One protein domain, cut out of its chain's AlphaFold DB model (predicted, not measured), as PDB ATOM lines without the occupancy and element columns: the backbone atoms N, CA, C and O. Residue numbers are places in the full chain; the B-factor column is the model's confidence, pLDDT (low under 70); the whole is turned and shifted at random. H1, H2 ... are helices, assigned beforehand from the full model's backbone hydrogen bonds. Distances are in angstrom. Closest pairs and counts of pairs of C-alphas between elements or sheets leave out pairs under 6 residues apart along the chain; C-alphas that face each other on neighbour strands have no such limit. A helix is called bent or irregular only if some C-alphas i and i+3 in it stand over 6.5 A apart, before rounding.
ATOM      1  N   MET A 223     -33.132 -36.524  20.734       64.31
ATOM      2  CA  MET A 223     -33.367 -35.167  21.215       64.31
ATOM      3  C   MET A 223     -34.468 -35.128  22.279       64.31
ATOM      4  O   MET A 223     -34.373 -34.348  23.221       64.31
ATOM      5  N   PHE A 224     -35.502 -35.968  22.163       71.69
ATOM      6  CA  PHE A 224     -36.547 -36.053  23.180       71.69
ATOM      7  C   PHE A 224     -36.009 -36.628  24.488       71.69
ATOM      8  O   PHE A 224     -36.393 -36.134  25.545       71.69
ATOM      9  N   ASP A 225     -35.074 -37.578  24.423       74.19
ATOM     10  CA  ASP A 225     -34.397 -38.108  25.610       74.19
ATOM     11  C   ASP A 225     -33.534 -37.032  26.279       74.19
ATOM     12  O   ASP A 225     -33.595 -36.859  27.492       74.19
ATOM     13  N   VAL A 226     -32.799 -36.236  25.492       79.12
ATOM     14  CA  VAL A 226     -32.008 -35.105  26.012       79.12
ATOM     15  C   VAL A 226     -32.901 -34.058  26.682       79.12
ATOM     16  O   VAL A 226     -32.586 -33.586  27.773       79.12
ATOM     17  N   ILE A 227     -34.026 -33.699  26.056       80.31
ATOM     18  CA  ILE A 227     -34.994 -32.760  26.638       80.31
ATOM     19  C   ILE A 227     -35.595 -33.346  27.919       80.31
ATOM     20  O   ILE A 227     -35.719 -32.636  28.916       80.31
ATOM     21  N   LEU A 228     -35.956 -34.631  27.913       80.19
ATOM     22  CA  LEU A 228     -36.514 -35.307  29.077       80.19
ATOM     23  C   LEU A 228     -35.514 -35.319  30.239       80.19
ATOM     24  O   LEU A 228     -35.895 -34.978  31.355       80.19
ATOM     25  N   GLU A 229     -34.243 -35.626  29.985       83.69
ATOM     26  CA  GLU A 229     -33.178 -35.558  30.993       83.69
ATOM     27  C   GLU A 229     -33.003 -34.137  31.544       83.69
ATOM     28  O   GLU A 229     -32.957 -33.938  32.759       83.69
ATOM     29  N   GLN A 230     -33.011 -33.110  30.688       83.25
ATOM     30  CA  GLN A 230     -32.968 -31.721  31.155       83.25
ATOM     31  C   GLN A 230     -34.179 -31.356  32.021       83.25
ATOM     32  O   GLN A 230     -34.022 -30.678  33.034       83.25
ATOM     33  N   ILE A 231     -35.379 -31.833  31.688       84.69
ATOM     34  CA  ILE A 231     -36.567 -31.612  32.520       84.69
ATOM     35  C   ILE A 231     -36.410 -32.320  33.868       84.69
ATOM     36  O   ILE A 231     -36.690 -31.713  34.899       84.69
ATOM     37  N   LYS A 232     -35.918 -33.562  33.885       84.56
ATOM     38  CA  LYS A 232     -35.724 -34.351  35.111       84.56
ATOM     39  C   LYS A 232     -34.679 -33.774  36.058       84.56
ATOM     40  O   LYS A 232     -34.807 -33.958  37.265       84.56
ATOM     41  N   THR A 233     -33.668 -33.068  35.548       85.81
ATOM     42  CA  THR A 233     -32.687 -32.394  36.419       85.81
ATOM     43  C   THR A 233     -33.305 -31.233  37.198       85.81
ATOM     44  O   THR A 233     -32.871 -30.953  38.310       85.81
ATOM     45  N   VAL A 234     -34.343 -30.587  36.656       84.62
ATOM     46  CA  VAL A 234     -34.949 -29.379  37.236       84.62
ATOM     47  C   VAL A 234     -36.269 -29.668  37.952       84.62
ATOM     48  O   VAL A 234     -36.533 -29.076  38.993       84.62
ATOM     49  N   ILE A 235     -37.110 -30.550  37.417       86.56
ATOM     50  CA  ILE A 235     -38.464 -30.821  37.913       86.56
ATOM     51  C   ILE A 235     -38.470 -32.086  38.774       86.56
ATOM     52  O   ILE A 235     -37.804 -33.079  38.467       86.56
ATOM     53  N   ASN A 236     -39.210 -32.046  39.881       84.44
ATOM     54  CA  ASN A 236     -39.401 -33.211  40.734       84.44
ATOM     55  C   ASN A 236     -40.515 -34.110  40.162       84.44
ATOM     56  O   ASN A 236     -41.615 -33.635  39.880       84.44
ATOM     57  N   GLU A 237     -40.226 -35.399  39.975       77.44
ATOM     58  CA  GLU A 237     -41.149 -36.357  39.343       77.44
ATOM     59  C   GLU A 237     -42.338 -36.718  40.246       77.44
ATOM     60  O   GLU A 237     -43.406 -37.064  39.746       77.44
ATOM     61  N   ASP A 238     -42.190 -36.554  41.563       78.12
ATOM     62  CA  ASP A 238     -43.240 -36.845  42.550       78.12
ATOM     63  C   ASP A 238     -44.392 -35.818  42.530       78.12
ATOM     64  O   ASP A 238     -45.409 -35.966  43.220       78.12
ATOM     65  N   ILE A 239     -44.243 -34.749  41.742       77.69
ATOM     66  CA  ILE A 239     -45.171 -33.624  41.694       77.69
ATOM     67  C   ILE A 239     -46.327 -33.962  40.764       77.69
ATOM     68  O   ILE A 239     -46.182 -34.076  39.546       77.69
ATOM     69  N   THR A 240     -47.519 -34.074  41.338       75.00
ATOM     70  CA  THR A 240     -48.741 -34.401  40.605       75.00
ATOM     71  C   THR A 240     -49.841 -33.393  40.901       75.00
ATOM     72  O   THR A 240     -49.853 -32.702  41.922       75.00
ATOM     73  N   TYR A 241     -50.794 -33.272  39.978       74.31
ATOM     74  CA  TYR A 241     -51.948 -32.412  40.204       74.31
ATOM     75  C   TYR A 241     -52.811 -32.980  41.336       74.31
ATOM     76  O   TYR A 241     -53.453 -34.020  41.184       74.31
ATOM     77  N   LEU A 242     -52.877 -32.250  42.449       74.69
ATOM     78  CA  LEU A 242     -53.753 -32.558  43.574       74.69
ATOM     79  C   LEU A 242     -54.860 -31.509  43.690       74.69
ATOM     80  O   LEU A 242     -54.621 -30.303  43.593       74.69
ATOM     81  N   LYS A 243     -56.093 -31.971  43.920       66.75
ATOM     82  CA  LYS A 243     -57.241 -31.088  44.160       66.75
ATOM     83  C   LYS A 243     -57.124 -30.414  45.536       66.75
ATOM     84  O   LYS A 243     -56.698 -31.035  46.509       66.75
ATOM     85  N   GLY A 244     -57.559 -29.153  45.612       68.06
ATOM     86  CA  GLY A 244     -57.552 -28.328  46.827       68.06
ATOM     87  C   GLY A 244     -56.525 -27.191  46.773       68.06
ATOM     88  O   GLY A 244     -55.408 -27.376  46.302       68.06
ATOM     89  N   SER A 245     -56.908 -26.000  47.251       71.12
ATOM     90  CA  SER A 245     -56.090 -24.773  47.157       71.12
ATOM     91  C   SER A 245     -54.724 -24.904  47.847       71.12
ATOM     92  O   SER A 245     -53.711 -24.492  47.284       71.12
ATOM     93  N   LEU A 246     -54.688 -25.525  49.033       73.62
ATOM     94  CA  LEU A 246     -53.452 -25.753  49.787       73.62
ATOM     95  C   LEU A 246     -52.548 -26.765  49.071       73.62
ATOM     96  O   LEU A 246     -51.415 -26.438  48.745       73.62
ATOM     97  N   ASN A 247     -53.089 -27.933  48.708       77.12
ATOM     98  CA  ASN A 247     -52.357 -28.978  47.988       77.12
ATOM     99  C   ASN A 247     -51.757 -28.467  46.673       77.12
ATOM    100  O   ASN A 247     -50.615 -28.781  46.354       77.12
ATOM    101  N   LEU A 248     -52.492 -27.638  45.924       75.06
ATOM    102  CA  LEU A 248     -51.994 -27.051  44.682       75.06
ATOM    103  C   LEU A 248     -50.845 -26.061  44.933       75.06
ATOM    104  O   LEU A 248     -49.908 -26.002  44.141       75.06
ATOM    105  N   ARG A 249     -50.904 -25.281  46.022       74.50
ATOM    106  CA  ARG A 249     -49.809 -24.382  46.424       74.50
ATOM    107  C   ARG A 249     -48.575 -25.169  46.851       74.50
ATOM    108  O   ARG A 249     -47.491 -24.842  46.380       74.50
ATOM    109  N   THR A 250     -48.742 -26.230  47.636       80.06
ATOM    110  CA  THR A 250     -47.654 -27.132  48.040       80.06
ATOM    111  C   THR A 250     -46.997 -27.774  46.817       80.06
ATOM    112  O   THR A 250     -45.795 -27.626  46.619       80.06
ATOM    113  N   GLN A 251     -47.784 -28.385  45.924       81.81
ATOM    114  CA  GLN A 251     -47.283 -29.002  44.688       81.81
ATOM    115  C   GLN A 251     -46.542 -27.992  43.794       81.81
ATOM    116  O   GLN A 251     -45.503 -28.307  43.230       81.81
ATOM    117  N   LYS A 252     -47.006 -26.739  43.706       77.62
ATOM    118  CA  LYS A 252     -46.277 -25.682  42.982       77.62
ATOM    119  C   LYS A 252     -44.969 -25.283  43.669       77.62
ATOM    120  O   LYS A 252     -43.982 -25.044  42.979       77.62
ATOM    121  N   CYS A 253     -44.952 -25.201  44.998       78.06
ATOM    122  CA  CYS A 253     -43.771 -24.803  45.767       78.06
ATOM    123  C   CYS A 253     -42.626 -25.817  45.596       78.06
ATOM    124  O   CYS A 253     -41.475 -25.433  45.386       78.06
ATOM    125  N   TYR A 254     -42.956 -27.110  45.577       83.00
ATOM    126  CA  TYR A 254     -41.994 -28.210  45.448       83.00
ATOM    127  C   TYR A 254     -41.797 -28.715  44.009       83.00
ATOM    128  O   TYR A 254     -41.087 -29.695  43.801       83.00
ATOM    129  N   ALA A 255     -42.389 -28.043  43.011       84.31
ATOM    130  CA  ALA A 255     -42.344 -28.460  41.605       84.31
ATOM    131  C   ALA A 255     -40.915 -28.567  41.048       84.31
ATOM    132  O   ALA A 255     -40.596 -29.476  40.286       84.31
ATOM    133  N   VAL A 256     -40.055 -27.627  41.435       85.44
ATOM    134  CA  VAL A 256     -38.629 -27.619  41.083       85.44
ATOM    135  C   VAL A 256     -37.857 -28.438  42.126       85.44
ATOM    136  O   VAL A 256     -38.227 -28.443  43.295       85.44
ATOM    137  N   ARG A 257     -36.775 -29.119  41.767       84.88
ATOM    138  CA  ARG A 257     -35.927 -29.813  42.746       84.88
ATOM    139  C   ARG A 257     -35.247 -28.824  43.716       84.88
ATOM    140  O   ARG A 257     -35.148 -27.633  43.399       84.88
ATOM    141  N   PRO A 258     -34.852 -29.265  44.922       81.94
ATOM    142  CA  PRO A 258     -33.985 -28.472  45.795       81.94
ATOM    143  C   PRO A 258     -32.621 -28.225  45.130       81.94
ATOM    144  O   PRO A 258     -32.238 -28.966  44.225       81.94
ATOM    145  N   ASP A 259     -31.924 -27.168  45.548       82.06
ATOM    146  CA  ASP A 259     -30.575 -26.784  45.098       82.06
ATOM    147  C   ASP A 259     -30.481 -26.300  43.638       82.06
ATOM    148  O   ASP A 259     -29.396 -26.036  43.118       82.06
ATOM    149  N   ILE A 260     -31.622 -26.126  42.963       84.44
ATOM    150  CA  ILE A 260     -31.691 -25.528  41.621       84.44
ATOM    151  C   ILE A 260     -31.746 -24.000  41.692       84.44
ATOM    152  O   ILE A 260     -31.249 -23.307  40.801       84.44
ATOM    153  N   ASN A 261     -32.391 -23.449  42.722       82.94
ATOM    154  CA  ASN A 261     -32.543 -22.010  42.882       82.94
ATOM    155  C   ASN A 261     -32.598 -21.632  44.365       82.94
ATOM    156  O   ASN A 261     -33.609 -21.851  45.028       82.94
ATOM    157  N   GLU A 262     -31.540 -20.979  44.844       83.44
ATOM    158  CA  GLU A 262     -31.394 -20.587  46.250       83.44
ATOM    159  C   GLU A 262     -32.560 -19.721  46.756       83.44
ATOM    160  O   GLU A 262     -33.037 -19.909  47.873       83.44
ATOM    161  N   PHE A 263     -33.083 -18.802  45.934       84.12
ATOM    162  CA  PHE A 263     -34.233 -17.975  46.320       84.12
ATOM    163  C   PHE A 263     -35.509 -18.801  46.479       84.12
ATOM    164  O   PHE A 263     -36.319 -18.524  47.366       84.12
ATOM    165  N   LEU A 264     -35.695 -19.813  45.632       82.62
ATOM    166  CA  LEU A 264     -36.831 -20.722  45.726       82.62
ATOM    167  C   LEU A 264     -36.724 -21.608  46.971       82.62
ATOM    168  O   LEU A 264     -37.732 -21.849  47.630       82.62
ATOM    169  N   ASP A 265     -35.515 -22.029  47.335       85.19
ATOM    170  CA  ASP A 265     -35.270 -22.827  48.537       85.19
ATOM    171  C   ASP A 265     -35.473 -22.013  49.824       85.19
ATOM    172  O   ASP A 265     -36.092 -22.494  50.777       85.19
ATOM    173  N   ILE A 266     -35.080 -20.735  49.826       85.19
ATOM    174  CA  ILE A 266     -35.417 -19.796  50.907       85.19
ATOM    175  C   ILE A 266     -36.939 -19.621  51.012       85.19
ATOM    176  O   ILE A 266     -37.499 -19.688  52.108       85.19
ATOM    177  N   ALA A 267     -37.630 -19.442  49.880       83.56
ATOM    178  CA  ALA A 267     -39.083 -19.292  49.857       83.56
ATOM    179  C   ALA A 267     -39.817 -20.556  50.343       83.56
ATOM    180  O   ALA A 267     -40.831 -20.443  51.032       83.56
ATOM    181  N   ARG A 268     -39.303 -21.756  50.037       85.94
ATOM    182  CA  ARG A 268     -39.827 -23.031  50.560       85.94
ATOM    183  C   ARG A 268     -39.688 -23.135  52.063       85.94
ATOM    184  O   ARG A 268     -40.639 -23.558  52.715       85.94
ATOM    185  N   ARG A 269     -38.533 -22.749  52.612       84.62
ATOM    186  CA  ARG A 269     -38.304 -22.772  54.060       84.62
ATOM    187  C   ARG A 269     -39.307 -21.862  54.772       84.62
ATOM    188  O   ARG A 269     -40.030 -22.342  55.635       84.62
ATOM    189  N   ALA A 270     -39.460 -20.624  54.301       83.75
ATOM    190  CA  ALA A 270     -40.457 -19.692  54.832       83.75
ATOM    191  C   ALA A 270     -41.900 -20.215  54.690       83.75
ATOM    192  O   ALA A 270     -42.718 -20.047  55.588       83.75
ATOM    193  N   TYR A 271     -42.236 -20.867  53.571       83.31
ATOM    194  CA  TYR A 271     -43.559 -21.472  53.393       83.31
ATOM    195  C   TYR A 271     -43.799 -22.648  54.348       83.31
ATOM    196  O   TYR A 271     -44.900 -22.778  54.870       83.31
ATOM    197  N   THR A 272     -42.785 -23.483  54.577       83.38
ATOM    198  CA  THR A 272     -42.857 -24.629  55.496       83.38
ATOM    199  C   THR A 272     -43.076 -24.150  56.924       83.38
ATOM    200  O   THR A 272     -44.025 -24.594  57.551       83.38
ATOM    201  N   GLU A 273     -42.311 -23.149  57.368       84.19
ATOM    202  CA  GLU A 273     -42.480 -22.509  58.680       84.19
ATOM    203  C   GLU A 273     -43.911 -21.971  58.874       84.19
ATOM    204  O   GLU A 273     -44.548 -22.247  59.883       84.19
ATOM    205  N   ILE A 274     -44.475 -21.289  57.867       82.12
ATOM    206  CA  ILE A 274     -45.861 -20.788  57.924       82.12
ATOM    207  C   ILE A 274     -46.884 -21.932  57.988       82.12
ATOM    208  O   ILE A 274     -47.921 -21.806  58.637       82.12
ATOM    209  N   VAL A 275     -46.659 -23.020  57.250       78.50
ATOM    210  CA  VAL A 275     -47.574 -24.168  57.248       78.50
ATOM    211  C   VAL A 275     -47.514 -24.908  58.583       78.50
ATOM    212  O   VAL A 275     -48.574 -25.285  59.082       78.50
ATOM    213  N   ASP A 276     -46.327 -25.057  59.165       79.69
ATOM    214  CA  ASP A 276     -46.116 -25.679  60.474       79.69
ATOM    215  C   ASP A 276     -46.786 -24.853  61.588       79.69
ATOM    216  O   ASP A 276     -47.578 -25.400  62.363       79.69
ATOM    217  N   ASP A 277     -46.632 -23.520  61.561       79.06
ATOM    218  CA  ASP A 277     -47.313 -22.587  62.474       79.06
ATOM    219  C   ASP A 277     -48.852 -22.706  62.409       79.06
ATOM    220  O   ASP A 277     -49.549 -22.579  63.418       79.06
ATOM    221  N   ILE A 278     -49.412 -22.946  61.215       74.38
ATOM    222  CA  ILE A 278     -50.862 -23.117  61.009       74.38
ATOM    223  C   ILE A 278     -51.329 -24.521  61.423       74.38
ATOM    224  O   ILE A 278     -52.464 -24.681  61.880       74.38
ATOM    225  N   ALA A 279     -50.488 -25.540  61.237       70.44
ATOM    226  CA  ALA A 279     -50.792 -26.928  61.573       70.44
ATOM    227  C   ALA A 279     -50.692 -27.220  63.082       70.44
ATOM    228  O   ALA A 279     -51.201 -28.250  63.526       70.44
ATOM    229  N   GLY A 280     -50.118 -26.304  63.869       56.12
ATOM    230  CA  GLY A 280     -50.046 -26.409  65.326       56.12
ATOM    231  C   GLY A 280     -49.066 -27.479  65.804       56.12
ATOM    232  O   GLY A 280     -49.373 -28.188  66.766       56.12
TER     233      GLY A 280
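Overview. This is residues 223 to 280 of the 281 residues of a protein of Liparis tanakae (Tanaka's snailfish) (UniProt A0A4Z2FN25). The longest helix, H3, and a shorter helix, H2, run loosely side by side in opposite ways, and a third helix, H1, makes an arm whose residues 223 to 230 stick out from this body. The whole is a flat, open shape with few contacts between its helices, and the arm makes much of its length. The printed part has 58 residues, with three named helices in the order H1, H2, H3 along the chain and no named strand, and its class is all helix. It is loose, with a radius of gyration of the C-alphas of 13.6 A, and its C-alphas span 47 by 27 by 12 A along their three main axes.

Along the chain. H3 is the longest helix, with 18 residues, from Glu 262 to Ala 279. Its C-alphas run from (-31.394, -20.587, 46.250) at residue 262 to (-50.792, -26.928, 61.573) at residue 279, a length of 25.5 A. H2 holds the 9 residues 245 to 253, from Ser 245 to Cys 253, and measures 12.4 A from first to last C-alpha. H1 holds the 12 residues 223 to 234, from Met 223 to Val 234, and measures 17.1 A. The printed part begins with H1, where C-alpha 223 stands at (-33.367, -35.167, 21.215), and C-alpha 234 at the other end of H1 stands at (-34.949, -29.379, 37.236). Residues 235 to 244 lie between H1 and H2, residues 254 to 261 lie between H2 and H3, and Gly 280 follows H3.

Arrangement. H3 touches no helix, but is near H2. H2 and H3 are close but not clearly touching, with 1 pair of C-alphas within 8 A. The closest C-alphas of the two helices are those of Cys 253 and Arg 268, 6.5 A apart. Their centres are 12.1 A apart. Their lines stand at a shallow tilt of 28 degrees, and they run opposite ways. Cys 253 is the last residue of H2, while Arg 268 lies within H3. H1 is apart from H3, with no C-alpha of the one within 8 A of the other. By the same test H1 is apart from H2, which follows it in the chain. Residues 223 to 230, which belong to H1, stand free: they have no C-alpha 8 or more residues away along the chain within 10 A. In H2 and H3 every pair of backbone O of residue i and N of residue i+4 is within hydrogen-bond range. In H1 this holds for 7 of 8 pairs, while 9 of 9 pairs of O of residue i and N of residue i+3 are within range. No helix is bent or irregular.

Size, cuts and confidence. The two C-alphas farthest apart are those of Met 223 and Gly 280, at 48.0 A, and they are also the first and last printed. Without residues 223 to 230, the body has 50 residues, spans 35 by 26 by 12 A and has a radius of gyration of 11.5 A. The printed part runs from residue 223 to residue 280 of a full chain of 281 residues and has no cut. The link from H1 to H2, with 10 residues between them, and the link from H2 to H3, with 8, are both short but not tight, and no link is long. The mean pLDDT of the printed part is 79.4. Four printed residues of this predicted model have a pLDDT under 70: residue 223, residues 243 to 244, and residue 280.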